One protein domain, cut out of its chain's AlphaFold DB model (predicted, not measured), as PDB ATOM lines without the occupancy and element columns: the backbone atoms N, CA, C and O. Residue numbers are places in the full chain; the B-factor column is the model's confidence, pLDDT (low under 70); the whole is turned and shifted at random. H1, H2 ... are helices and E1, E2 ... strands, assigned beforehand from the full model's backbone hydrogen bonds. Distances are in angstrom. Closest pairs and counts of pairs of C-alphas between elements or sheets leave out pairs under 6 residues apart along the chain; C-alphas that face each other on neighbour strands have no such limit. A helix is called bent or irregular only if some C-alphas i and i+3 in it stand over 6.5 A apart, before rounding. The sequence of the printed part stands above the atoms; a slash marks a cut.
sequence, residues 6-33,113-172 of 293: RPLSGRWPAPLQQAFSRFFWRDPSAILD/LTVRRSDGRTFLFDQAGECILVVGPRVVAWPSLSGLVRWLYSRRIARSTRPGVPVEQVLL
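Overview. This is residues 6 to 33 and 113 to 172 of the 293 residues of an uncharacterized protein of Leifsonia sp. OV430 (UniProt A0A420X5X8). A strongly twisted antiparallel sheet of five strands has the long helix H3 lying across one face and the small helix H2 on the opposite face. Beyond the edge at E4, the first printed stretch reaches away from the sheet as an arm holding the short helix H1, and it makes much of the length. The printed part has 88 residues with three named helices and five named strands, along the chain H1, H2, E1, E2, E3, E4, H3, E5; the sheet's order is E4, E3, E2, E1, E5. The class is mixed, helices and strands, and the whole is compact, with a radius of gyration of the C-alphas of 13.6 A and spans of 42 by 30 by 21 A.

Arrangement. Across the sheet stand E4, residues 139 to 141, E3, residues 131 to 135, E2, residues 121 to 125, E1, residues 113 to 118, and E5, residues 167 to 171; E4 and E5 are its edge strands. E1 to E4 form a meander, each strand the antiparallel neighbour of the one before, with hairpins E1 and E2, E2 and E3, and E3 and E4. Within hydrogen-bond range are N 141 and O 134 between E4 and E3, 2.9 A, N 135 and O 122 between E3 and E2, 2.8 A, N 123 and O 116 between E2 and E1, 2.8 A, and N 115 and O 168 between E1 and E5, 2.8 A. H3, residues 147 to 160, is on the sheet at a height of 8.9 A, over E4 and, only just, over E3 and E2, with 3 of its C-alphas falling on each of these two. It runs across the strands, at 75 degrees to E4 on the local plane. The closest C-alphas of H3 and E1 are those of Ser 160 and Ser 118, 5.4 A apart. H2, residues 28 to 32, is on the opposite face at a height of 7.0 A, over none of the strands, but only just: 2 of its C-alphas fall on E2. The closest C-alphas of H2 and E5 are those of Leu 32 and Val 170, 6.4 A apart. H1, residues 14 to 19, is not on the sheet and is apart from H2 and H3, but residues 6 to 7 before it pair with residues 139 to 140 of E4, antiparallel. Every O i to N i+4 pair is within hydrogen-bond range in H1, 8 of 10 in H3 and 0 of 1 in H2, where 2 of 2 O i to N i+3 pairs are.

Along the chain. H1 begins at C-alpha 14, (258.829, 288.851, 318.694). E1 is 16.1 A long, E5 13.4 A and E2 13.1 A. H3 is 18.3 A long and irregular, with C-alphas 152 and 155 7.7 A apart. E5 ends at C-alpha 171, (273.844, 317.554, 324.157).

Size, cuts and confidence. The two C-alphas farthest apart, those of Ala 19 and Pro 163, are 42.8 A apart. Residues 34 to 112 are not printed, and C-alphas 33 and 113 are 13.9 A apart across this cut. Of the links that are printed whole, none is long. The mean pLDDT of the printed part is 95.6, and no printed residue is under 70.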
ATOM      1  N   ARG A   6     269.537 299.112 310.014       95.12
ATOM      2  CA  ARG A   6     269.254 298.077 311.019       95.12
ATOM      3  C   ARG A   6     267.818 298.174 311.536       95.12
ATOM      4  O   ARG A   6     267.310 299.285 311.683       95.12
ATOM      5  N   PRO A   7     267.146 297.047 311.822       96.44
ATOM      6  CA  PRO A   7     265.857 297.064 312.504       96.44
ATOM      7  C   PRO A   7     266.000 297.533 313.960       96.44
ATOM      8  O   PRO A   7     267.006 297.258 314.608       96.44
ATOM      9  N   LEU A   8     264.988 298.231 314.474       96.19
ATOM     10  CA  LEU A   8     264.908 298.680 315.865       96.19
ATOM     11  C   LEU A   8     264.276 297.613 316.762       96.19
ATOM     12  O   LEU A   8     263.260 297.010 316.419       96.19
ATOM     13  N   SER A   9     264.861 297.404 317.934       93.94
ATOM     14  CA  SER A   9     264.393 296.468 318.955       93.94
ATOM     15  C   SER A   9     263.006 296.857 319.462       93.94
ATOM     16  O   SER A   9     262.712 298.040 319.606       93.94
ATOM     17  N   GLY A  10     262.136 295.874 319.704       93.19
ATOM     18  CA  GLY A  10     260.775 296.106 320.209       93.19
ATOM     19  C   GLY A  10     259.799 296.713 319.191       93.19
ATOM     20  O   GLY A  10     258.631 296.908 319.508       93.19
ATOM     21  N   ARG A  11     260.240 296.995 317.954       95.19
ATOM     22  CA  ARG A  11     259.398 297.546 316.868       95.19
ATOM     23  C   ARG A  11     258.998 296.503 315.813       95.19
ATOM     24  O   ARG A  11     258.432 296.855 314.777       95.19
ATOM     25  N   TRP A  12     259.320 295.233 316.051       95.81
ATOM     26  CA  TRP A  12     259.075 294.108 315.143       95.81
ATOM     27  C   TRP A  12     258.448 292.924 315.889       95.81
ATOM     28  O   TRP A  12     258.608 292.832 317.106       95.81
ATOM     29  N   PRO A  13     257.765 292.000 315.183       96.06
ATOM     30  CA  PRO A  13     257.222 290.786 315.787       96.06
ATOM     31  C   PRO A  13     258.277 289.993 316.572       96.06
ATOM     32  O   PRO A  13     259.372 289.743 316.059       96.06
ATOM     33  N   ALA A  14     257.921 289.546 317.779       94.56
ATOM     34  CA  ALA A  14     258.829 288.851 318.694       94.56
ATOM     35  C   ALA A  14     259.583 287.656 318.065       94.56
ATOM     36  O   ALA A  14     260.794 287.573 318.274       94.56
ATOM     37  N   PRO A  15     258.964 286.795 317.223       94.56
ATOM     38  CA  PRO A  15     259.688 285.686 316.594       94.56
ATOM     39  C   PRO A  15     260.845 286.143 315.695       94.56
ATOM     40  O   PRO A  15     261.922 285.549 315.711       94.56
ATOM     41  N   LEU A  16     260.658 287.236 314.943       92.75
ATOM     42  CA  LEU A  16     261.710 287.801 314.089       92.75
ATOM     43  C   LEU A  16     262.836 288.401 314.930       92.75
ATOM     44  O   LEU A  16     264.011 288.228 314.610       92.75
ATOM     45  N   GLN A  17     262.483 289.090 316.014       92.19
ATOM     46  CA  GLN A  17     263.472 289.686 316.899       92.19
ATOM     47  C   GLN A  17     264.299 288.620 317.624       92.19
ATOM     48  O   GLN A  17     265.512 288.772 317.734       92.19
ATOM     49  N   GLN A  18     263.679 287.525 318.067       91.56
ATOM     50  CA  GLN A  18     264.376 286.427 318.733       91.56
ATOM     51  C   GLN A  18     265.331 285.698 317.777       91.56
ATOM     52  O   GLN A  18     266.483 285.458 318.130       91.56
ATOM     53  N   ALA A  19     264.890 285.415 316.546       92.12
ATOM     54  CA  ALA A  19     265.708 284.731 315.542       92.12
ATOM     55  C   ALA A  19     266.911 285.566 315.059       92.12
ATOM     56  O   ALA A  19     267.951 285.016 314.695       92.12
ATOM     57  N   PHE A  20     266.788 286.897 315.059       91.56
ATOM     58  CA  PHE A  20     267.785 287.808 314.493       91.56
ATOM     59  C   PHE A  20     268.307 288.838 315.499       91.56
ATOM     60  O   PHE A  20     268.788 289.890 315.084       91.56
ATOM     61  N   SER A  21     268.263 288.543 316.801       88.56
ATOM     62  CA  SER A  21     268.533 289.496 317.894       88.56
ATOM     63  C   SER A  21     269.810 290.324 317.706       88.56
ATOM     64  O   SER A  21     269.780 291.542 317.853       88.56
ATOM     65  N   ARG A  22     270.903 289.702 317.244       87.50
ATOM     66  CA  ARG A  22     272.192 290.364 316.945       87.50
ATOM     67  C   ARG A  22     272.145 291.451 315.862       87.50
ATOM     68  O   ARG A  22     273.116 292.182 315.674       87.50
ATOM     69  N   PHE A  23     271.085 291.498 315.061       89.56
ATOM     70  CA  PHE A  23     270.919 292.470 313.983       89.56
ATOM     71  C   PHE A  23     270.053 293.659 314.384       89.56
ATOM     72  O   PHE A  23     270.057 294.653 313.658       89.56
ATOM     73  N   PHE A  24     269.344 293.562 315.504       91.56
ATOM     74  CA  PHE A  24     268.495 294.624 316.008       91.56
ATOM     75  C   PHE A  24     269.311 295.641 316.793       91.56
ATOM     76  O   PHE A  24     270.193 295.296 317.573       91.56
ATOM     77  N   TRP A  25     268.998 296.909 316.573       92.06
ATOM     78  CA  TRP A  25     269.578 298.028 317.297       92.06
ATOM     79  C   TRP A  25     268.610 298.500 318.379       92.06
ATOM     80  O   TRP A  25     267.399 298.333 318.228       92.06
ATOM     81  N   ARG A  26     269.092 299.081 319.478       91.81
ATOM     82  CA  ARG A  26     268.201 299.833 320.381       91.81
ATOM     83  C   ARG A  26     267.810 301.158 319.736       91.81
ATOM     84  O   ARG A  26     268.440 301.565 318.773       91.81
ATOM     85  N   ASP A  27     266.751 301.797 320.214       94.81
ATOM     86  CA  ASP A  27     266.286 303.070 319.659       94.81
ATOM     87  C   ASP A  27     267.275 304.201 320.001       94.81
ATOM     88  O   ASP A  27     267.363 304.582 321.168       94.81
ATOM     89  N   PRO A  28     268.039 304.752 319.035       94.94
ATOM     90  CA  PRO A  28     269.023 305.790 319.337       94.94
ATOM     91  C   PRO A  28     268.382 307.125 319.693       94.94
ATOM     92  O   PRO A  28     269.060 307.999 320.216       94.94
ATOM     93  N   SER A  29     267.083 307.301 319.417       95.56
ATOM     94  CA  SER A  29     266.374 308.519 319.811       95.56
ATOM     95  C   SER A  29     266.239 308.668 321.327       95.56
ATOM     96  O   SER A  29     265.887 309.752 321.777       95.56
ATOM     97  N   ALA A  30     266.599 307.641 322.108       95.12
ATOM     98  CA  ALA A  30     266.709 307.724 323.559       95.12
ATOM     99  C   ALA A  30     267.662 308.838 324.036       95.12
ATOM    100  O   ALA A  30     267.451 309.371 325.113       95.12
ATOM    101  N   ILE A  31     268.652 309.270 323.235       95.75
ATOM    102  CA  ILE A  31     269.502 310.423 323.606       95.75
ATOM    103  C   ILE A  31     268.729 311.748 323.706       95.75
ATOM    104  O   ILE A  31     269.242 312.718 324.254       95.75
ATOM    105  N   LEU A  32     267.526 311.807 323.127       95.94
ATOM    106  CA  LEU A  32     266.655 312.985 323.124       95.94
ATOM    107  C   LEU A  32     265.719 313.022 324.331       95.94
ATOM    108  O   LEU A  32     265.030 314.017 324.534       95.94
ATOM    109  N   ASP A  33     265.630 311.922 325.072       95.44
ATOM    110  CA  ASP A  33     264.799 311.832 326.258       95.44
ATOM    111  C   ASP A  33     265.579 312.425 327.448       95.44
ATOM    112  O   ASP A  33     266.671 311.939 327.761       95.44
ATOM    113  N   LEU A 113     274.512 317.614 318.569       96.69
ATOM    114  CA  LEU A 113     273.899 317.271 317.291       96.69
ATOM    115  C   LEU A 113     272.673 318.130 317.056       96.69
ATOM    116  O   LEU A 113     271.867 318.371 317.956       96.69
ATOM    117  N   THR A 114     272.477 318.477 315.791       98.06
ATOM    118  CA  THR A 114     271.236 319.092 315.350       98.06
ATOM    119  C   THR A 114     270.194 318.009 315.107       98.06
ATOM    120  O   THR A 114     270.424 317.055 314.364       98.06
ATOM    121  N   VAL A 115     269.011 318.178 315.683       98.31
ATOM    122  CA  VAL A 115     267.895 317.243 315.588       98.31
ATOM    123  C   VAL A 115     266.760 317.899 314.822       98.31
ATOM    124  O   VAL A 115     266.351 319.026 315.105       98.31
ATOM    125  N   ARG A 116     266.219 317.174 313.843       98.12
ATOM    126  CA  ARG A 116     265.011 317.574 313.114       98.12
ATOM    127  C   ARG A 116     264.031 316.417 313.044       98.12
ATOM    128  O   ARG A 116     264.424 315.280 312.785       98.12
ATOM    129  N   ARG A 117     262.741 316.697 313.230       97.56
ATOM    130  CA  ARG A 117     261.670 315.690 313.141       97.56
ATOM    131  C   ARG A 117     260.776 315.980 311.937       97.56
ATOM    132  O   ARG A 117     260.302 317.098 311.763       97.56
ATOM    133  N   SER A 118     260.568 314.984 311.080       96.75
ATOM    134  CA  SER A 118     259.739 315.113 309.872       96.75
ATOM    135  C   SER A 118     259.218 313.747 309.419       96.75
ATOM    136  O   SER A 118     259.938 312.752 309.493       96.75
ATOM    137  N   ASP A 119     257.968 313.679 308.953       92.88
ATOM    138  CA  ASP A 119     257.340 312.455 308.429       92.88
ATOM    139  C   ASP A 119     257.465 311.237 309.383       92.88
ATOM    140  O   ASP A 119     257.767 310.119 308.946       92.88
ATOM    141  N   GLY A 120     257.299 311.454 310.697       94.50
ATOM    142  CA  GLY A 120     257.412 310.405 311.725       94.50
ATOM    143  C   GLY A 120     258.820 309.819 311.879       94.50
ATOM    144  O   GLY A 120     258.970 308.650 312.238       94.50
ATOM    145  N   ARG A 121     259.854 310.592 311.528       97.69
ATOM    146  CA  ARG A 121     261.267 310.218 311.639       97.69
ATOM    147  C   ARG A 121     262.052 311.317 312.332       97.69
ATOM    148  O   ARG A 121     261.728 312.497 312.197       97.69
ATOM    149  N   THR A 122     263.119 310.904 312.992       98.25
ATOM    150  CA  THR A 122     264.113 311.777 313.606       98.25
ATOM    151  C   THR A 122     265.377 311.741 312.758       98.25
ATOM    152  O   THR A 122     265.873 310.666 312.420       98.25
ATOM    153  N   PHE A 123     265.883 312.914 312.404       98.44
ATOM    154  CA  PHE A 123     267.110 313.115 311.645       98.44
ATOM    155  C   PHE A 123     268.117 313.803 312.556       98.44
ATOM    156  O   PHE A 123     267.793 314.832 313.148       98.44
ATOM    157  N   LEU A 124     269.305 313.221 312.668       98.19
ATOM    158  CA  LEU A 124     270.408 313.779 313.435       98.19
ATOM    159  C   LEU A 124     271.479 314.234 312.451       98.19
ATOM    160  O   LEU A 124     271.831 313.493 311.524       98.19
ATOM    161  N   PHE A 125     271.965 315.449 312.659       97.62
ATOM    162  CA  PHE A 125     272.988 316.079 311.846       97.62
ATOM    163  C   PHE A 125     274.165 316.493 312.717       97.62
ATOM    164  O   PHE A 125     273.973 316.916 313.860       97.62
ATOM    165  N   ASP A 126     275.365 316.375 312.165       95.81
ATOM    166  CA  ASP A 126     276.567 316.925 312.781       95.81
ATOM    167  C   ASP A 126     276.662 318.451 312.585       95.81
ATOM    168  O   ASP A 126     275.767 319.095 312.025       95.81
ATOM    169  N   GLN A 127     277.760 319.037 313.060       92.31
ATOM    170  CA  GLN A 127     278.034 320.471 312.950       92.31
ATOM    171  C   GLN A 127     278.241 320.939 311.500       92.31
ATOM    172  O   GLN A 127     277.964 322.095 311.185       92.31
ATOM    173  N   ALA A 128     278.675 320.047 310.601       94.06
ATOM    174  CA  ALA A 128     278.812 320.332 309.174       94.06
ATOM    175  C   ALA A 128     277.463 320.262 308.426       94.06
ATOM    176  O   ALA A 128     277.393 320.552 307.229       94.06
ATOM    177  N   GLY A 129     276.382 319.884 309.115       95.19
ATOM    178  CA  GLY A 129     275.059 319.704 308.529       95.19
ATOM    179  C   GLY A 129     274.910 318.396 307.749       95.19
ATOM    180  O   GLY A 129     273.933 318.236 307.010       95.19
ATOM    181  N   GLU A 130     275.835 317.443 307.896       96.00
ATOM    182  CA  GLU A 130     275.694 316.107 307.325       96.00
ATOM    183  C   GLU A 130     274.697 315.287 308.151       96.00
ATOM    184  O   GLU A 130     274.760 315.230 309.375       96.00
ATOM    185  N   CYS A 131     273.757 314.612 307.482       97.62
ATOM    186  CA  CYS A 131     272.822 313.712 308.155       97.62
ATOM    187  C   CYS A 131     273.521 312.394 308.517       97.62
ATOM    188  O   CYS A 131     273.660 311.500 307.675       97.62
ATOM    189  N   ILE A 132     273.926 312.265 309.777       96.62
ATOM    190  CA  ILE A 132     274.667 311.101 310.271       96.62
ATOM    191  C   ILE A 132     273.756 309.924 310.631       96.62
ATOM    192  O   ILE A 132     274.151 308.766 310.491       96.62
ATOM    193  N   LEU A 133     272.516 310.197 311.054       97.50
ATOM    194  CA  LEU A 133     271.587 309.169 311.516       97.50
ATOM    195  C   LEU A 133     270.135 309.520 311.184       97.50
ATOM    196  O   LEU A 133     269.688 310.653 311.364       97.50
ATOM    197  N   VAL A 134     269.373 308.513 310.758       98.12
ATOM    198  CA  VAL A 134     267.916 308.590 310.617       98.12
ATOM    199  C   VAL A 134     267.277 307.496 311.451       98.12
ATOM    200  O   VAL A 134     267.507 306.312 311.209       98.12
ATOM    201  N   VAL A 135     266.422 307.886 312.389       98.12
ATOM    202  CA  VAL A 135     265.617 306.975 313.205       98.12
ATOM    203  C   VAL A 135     264.179 307.032 312.705       98.12
ATOM    204  O   VAL A 135     263.531 308.077 312.740       98.12
ATOM    205  N   GLY A 136     263.684 305.917 312.171       97.50
ATOM    206  CA  GLY A 136     262.299 305.779 311.736       97.50
ATOM    207  C   GLY A 136     261.493 304.813 312.602       97.50
ATOM    208  O   GLY A 136     262.015 304.254 313.558       97.50
ATOM    209  N   PRO A 137     260.230 304.529 312.231       96.19
ATOM    210  CA  PRO A 137     259.325 303.739 313.073       96.19
ATOM    211  C   PRO A 137     259.785 302.302 313.362       96.19
ATOM    212  O   PRO A 137     259.361 301.696 314.341       96.19
ATOM    213  N   ARG A 138     260.604 301.721 312.475       96.50
ATOM    214  CA  ARG A 138     261.054 300.321 312.560       96.50
ATOM    215  C   ARG A 138     262.541 300.125 312.314       96.50
ATOM    216  O   ARG A 138     263.044 299.036 312.569       96.50
ATOM    217  N   VAL A 139     263.238 301.117 311.773       97.06
ATOM    218  CA  VAL A 139     264.639 300.981 311.366       97.06
ATOM    219  C   VAL A 139     265.417 302.235 311.716       97.06
ATOM    220  O   VAL A 139     264.865 303.336 311.701       97.06
ATOM    221  N   VAL A 140     266.703 302.046 311.961       97.25
ATOM    222  CA  VAL A 140     267.724 303.088 311.993       97.25
ATOM    223  C   VAL A 140     268.593 302.964 310.742       97.25
ATOM    224  O   VAL A 140     268.840 301.857 310.258       97.25
ATOM    225  N   ALA A 141     269.022 304.092 310.186       97.06
ATOM    226  CA  ALA A 141     269.868 304.160 309.001       97.06
ATOM    227  C   ALA A 141     270.994 305.186 309.185       97.06
ATOM    228  O   ALA A 141     270.783 306.206 309.837       97.06
ATOM    229  N   TRP A 142     272.147 304.937 308.556       96.62
ATOM    230  CA  TRP A 142     273.345 305.787 308.604       96.62
ATOM    231  C   TRP A 142     273.694 306.335 307.208       96.62
ATOM    232  O   TRP A 142     274.483 305.716 306.485       96.62
ATOM    233  N   PRO A 143     273.101 307.466 306.776       96.38
ATOM    234  CA  PRO A 143     273.385 308.066 305.469       96.38
ATOM    235  C   PRO A 143     274.838 308.529 305.281       96.38
ATOM    236  O   PRO A 143     275.332 308.523 304.149       96.38
ATOM    237  N   SER A 144     275.529 308.910 306.359       94.44
ATOM    238  CA  SER A 144     276.948 309.294 306.316       94.44
ATOM    239  C   SER A 144     277.848 308.120 305.915       94.44
ATOM    240  O   SER A 144     278.776 308.290 305.135       94.44
ATOM    241  N   LEU A 145     277.501 306.895 306.324       92.94
ATOM    242  CA  LEU A 145     278.306 305.690 306.082       92.94
ATOM    243  C   LEU A 145     278.037 305.002 304.732       92.94
ATOM    244  O   LEU A 145     278.702 304.018 304.400       92.94
ATOM    245  N   SER A 146     277.030 305.432 303.961       94.56
ATOM    246  CA  SER A 146     276.674 304.780 302.695       94.56
ATOM    247  C   SER A 146     275.971 305.715 301.714       94.56
ATOM    248  O   SER A 146     274.845 306.153 301.951       94.56
ATOM    249  N   GLY A 147     276.583 305.920 300.540       95.19
ATOM    250  CA  GLY A 147     275.998 306.714 299.453       95.19
ATOM    251  C   GLY A 147     274.641 306.188 298.967       95.19
ATOM    252  O   GLY A 147     273.744 306.980 298.682       95.19
ATOM    253  N   LEU A 148     274.438 304.864 298.958       95.75
ATOM    254  CA  LEU A 148     273.142 304.265 298.614       95.75
ATOM    255  C   LEU A 148     272.067 304.628 299.647       95.75
ATOM    256  O   LEU A 148     270.968 305.033 299.275       95.75
ATOM    257  N   VAL A 149     272.376 304.521 300.944       96.56
ATOM    258  CA  VAL A 149     271.441 304.919 302.011       96.56
ATOM    259  C   VAL A 149     271.158 306.414 301.938       96.56
ATOM    260  O   VAL A 149     269.998 306.819 301.993       96.56
ATOM    261  N   ARG A 150     272.186 307.237 301.725       96.81
ATOM    262  CA  ARG A 150     272.034 308.678 301.505       96.81
ATOM    263  C   ARG A 150     271.083 308.987 300.362       96.81
ATOM    264  O   ARG A 150     270.162 309.781 300.534       96.81
ATOM    265  N   TRP A 151     271.245 308.317 299.226       97.31
ATOM    266  CA  TRP A 151     270.350 308.466 298.085       97.31
ATOM    267  C   TRP A 151     268.909 308.049 298.425       97.31
ATOM    268  O   TRP A 151     267.985 308.831 298.189       97.31
ATOM    269  N   LEU A 152     268.711 306.891 299.071       97.31
ATOM    270  CA  LEU A 152     267.391 306.393 299.495       97.31
ATOM    271  C   LEU A 152     266.655 307.356 300.444       97.31
ATOM    272  O   LEU A 152     265.421 307.440 300.426       97.31
ATOM    273  N   TYR A 153     267.398 308.082 301.282       97.38
ATOM    274  CA  TYR A 153     266.854 309.036 302.249       97.38
ATOM    275  C   TYR A 153     266.907 310.500 301.785       97.38
ATOM    276  O   TYR A 153     266.287 311.339 302.432       97.38
ATOM    277  N   SER A 154     267.537 310.810 300.650       97.19
ATOM    278  CA  SER A 154     267.801 312.177 300.162       97.19
ATOM    279  C   SER A 154     266.575 313.092 300.182       97.19
ATOM    280  O   SER A 154     266.607 314.167 300.774       97.19
ATOM    281  N   ARG A 155     265.447 312.643 299.617       97.31
ATOM    282  CA  ARG A 155     264.188 313.410 299.606       97.31
ATOM    283  C   ARG A 155     263.650 313.685 301.009       97.31
ATOM    284  O   ARG A 155     263.046 314.728 301.228       97.31
ATOM    285  N   ARG A 156     263.828 312.748 301.944       97.50
ATOM    286  CA  ARG A 156     263.360 312.886 303.331       97.50
ATOM    287  C   ARG A 156     264.277 313.812 304.125       97.50
ATOM    288  O   ARG A 156     263.778 314.691 304.816       97.50
ATOM    289  N   ILE A 157     265.590 313.679 303.937       97.69
ATOM    290  CA  ILE A 157     266.593 314.589 304.498       97.69
ATOM    291  C   ILE A 157     266.308 316.017 304.013       97.69
ATOM    292  O   ILE A 157     266.104 316.905 304.833       97.69
ATOM    293  N   ALA A 158     266.140 316.224 302.704       97.31
ATOM    294  CA  ALA A 158     265.828 317.533 302.125       97.31
ATOM    295  C   ALA A 158     264.496 318.126 302.619       97.31
ATOM    296  O   ALA A 158     264.343 319.341 302.683       97.31
ATOM    297  N   ARG A 159     263.504 317.293 302.961       97.06
ATOM    298  CA  ARG A 159     262.264 317.767 303.598       97.06
ATOM    299  C   ARG A 159     262.496 318.203 305.034       97.06
ATOM    300  O   ARG A 159     261.966 319.237 305.422       97.06
ATOM    301  N   SER A 160     263.287 317.447 305.794       97.00
ATOM    302  CA  SER A 160     263.609 317.790 307.180       97.00
ATOM    303  C   SER A 160     264.396 319.101 307.287       97.00
ATOM    304  O   SER A 160     264.265 319.807 308.277       97.00
ATOM    305  N   THR A 161     265.148 319.489 306.252       96.62
ATOM    306  CA  THR A 161     265.930 320.735 306.239       96.62
ATOM    307  C   THR A 161     265.163 321.961 305.732       96.62
ATOM    308  O   THR A 161     265.730 323.052 305.686       96.62
ATOM    309  N   ARG A 162     263.878 321.830 305.370       96.50
ATOM    310  CA  ARG A 162     263.075 322.958 304.869       96.50
ATOM    311  C   ARG A 162     262.887 324.055 305.927       96.50
ATOM    312  O   ARG A 162     262.818 323.743 307.121       96.50
ATOM    313  N   PRO A 163     262.721 325.323 305.498       95.00
ATOM    314  CA  PRO A 163     262.259 326.387 306.382       95.00
ATOM    315  C   PRO A 163     260.956 325.988 307.085       95.00
ATOM    316  O   PRO A 163     260.073 325.390 306.469       95.00
ATOM    317  N   GLY A 164     260.850 326.298 308.376       93.69
ATOM    318  CA  GLY A 164     259.679 325.980 309.198       93.69
ATOM    319  C   GLY A 164     259.702 324.606 309.876       93.69
ATOM    320  O   GLY A 164     258.861 324.360 310.735       93.69
ATOM    321  N   VAL A 165     260.657 323.721 309.561       95.38
ATOM    322  CA  VAL A 165     260.877 322.510 310.372       95.38
ATOM    323  C   VAL A 165     261.621 322.904 311.655       95.38
ATOM    324  O   VAL A 165     262.703 323.487 311.537       95.38
ATOM    325  N   PRO A 166     261.090 322.591 312.857       96.19
ATOM    326  CA  PRO A 166     261.763 322.895 314.114       96.19
ATOM    327  C   PRO A 166     263.162 322.287 314.181       96.19
ATOM    328  O   PRO A 166     263.392 321.160 313.728       96.19
ATOM    329  N   VAL A 167     264.079 323.053 314.763       96.94
ATOM    330  CA  VAL A 167     265.474 322.673 314.970       96.94
ATOM    331  C   VAL A 167     265.716 322.606 316.466       96.94
ATOM    332  O   VAL A 167     265.458 323.572 317.177       96.94
ATOM    333  N   GLU A 168     266.204 321.465 316.924       96.94
ATOM    334  CA  GLU A 168     266.589 321.222 318.310       96.94
ATOM    335  C   GLU A 168     268.083 320.879 318.349       96.94
ATOM    336  O   GLU A 168     268.619 320.336 317.381       96.94
ATOM    337  N   GLN A 169     268.760 321.210 319.446       96.56
ATOM    338  CA  GLN A 169     270.115 320.738 319.723       96.56
ATOM    339  C   GLN A 169     270.045 319.707 320.841       96.56
ATOM    340  O   GLN A 169     269.398 319.953 321.857       96.56
ATOM    341  N   VAL A 170     270.722 318.576 320.664       96.00
ATOM    342  CA  VAL A 170     270.914 317.593 321.733       96.00
ATOM    343  C   VAL A 170     272.365 317.608 322.184       96.00
ATOM    344  O   VAL A 170     273.276 317.528 321.361       96.00
ATOM    345  N   LEU A 171     272.554 317.697 323.499       96.12
ATOM    346  CA  LEU A 171     273.844 317.554 324.157       96.12
ATOM    347  C   LEU A 171     274.169 316.067 324.328       96.12
ATOM    348  O   LEU A 171     273.411 315.317 324.940       96.12
ATOM    349  N   LEU A 172     275.321 315.654 323.814       95.81
ATOM    350  CA  LEU A 172     275.838 314.290 323.821       95.81
ATOM    351  C   LEU A 172     276.596 313.942 325.111       95.81
ATOM    352  O   LEU A 172     277.520 313.135 325.076       95.81
TER     353      LEU A 172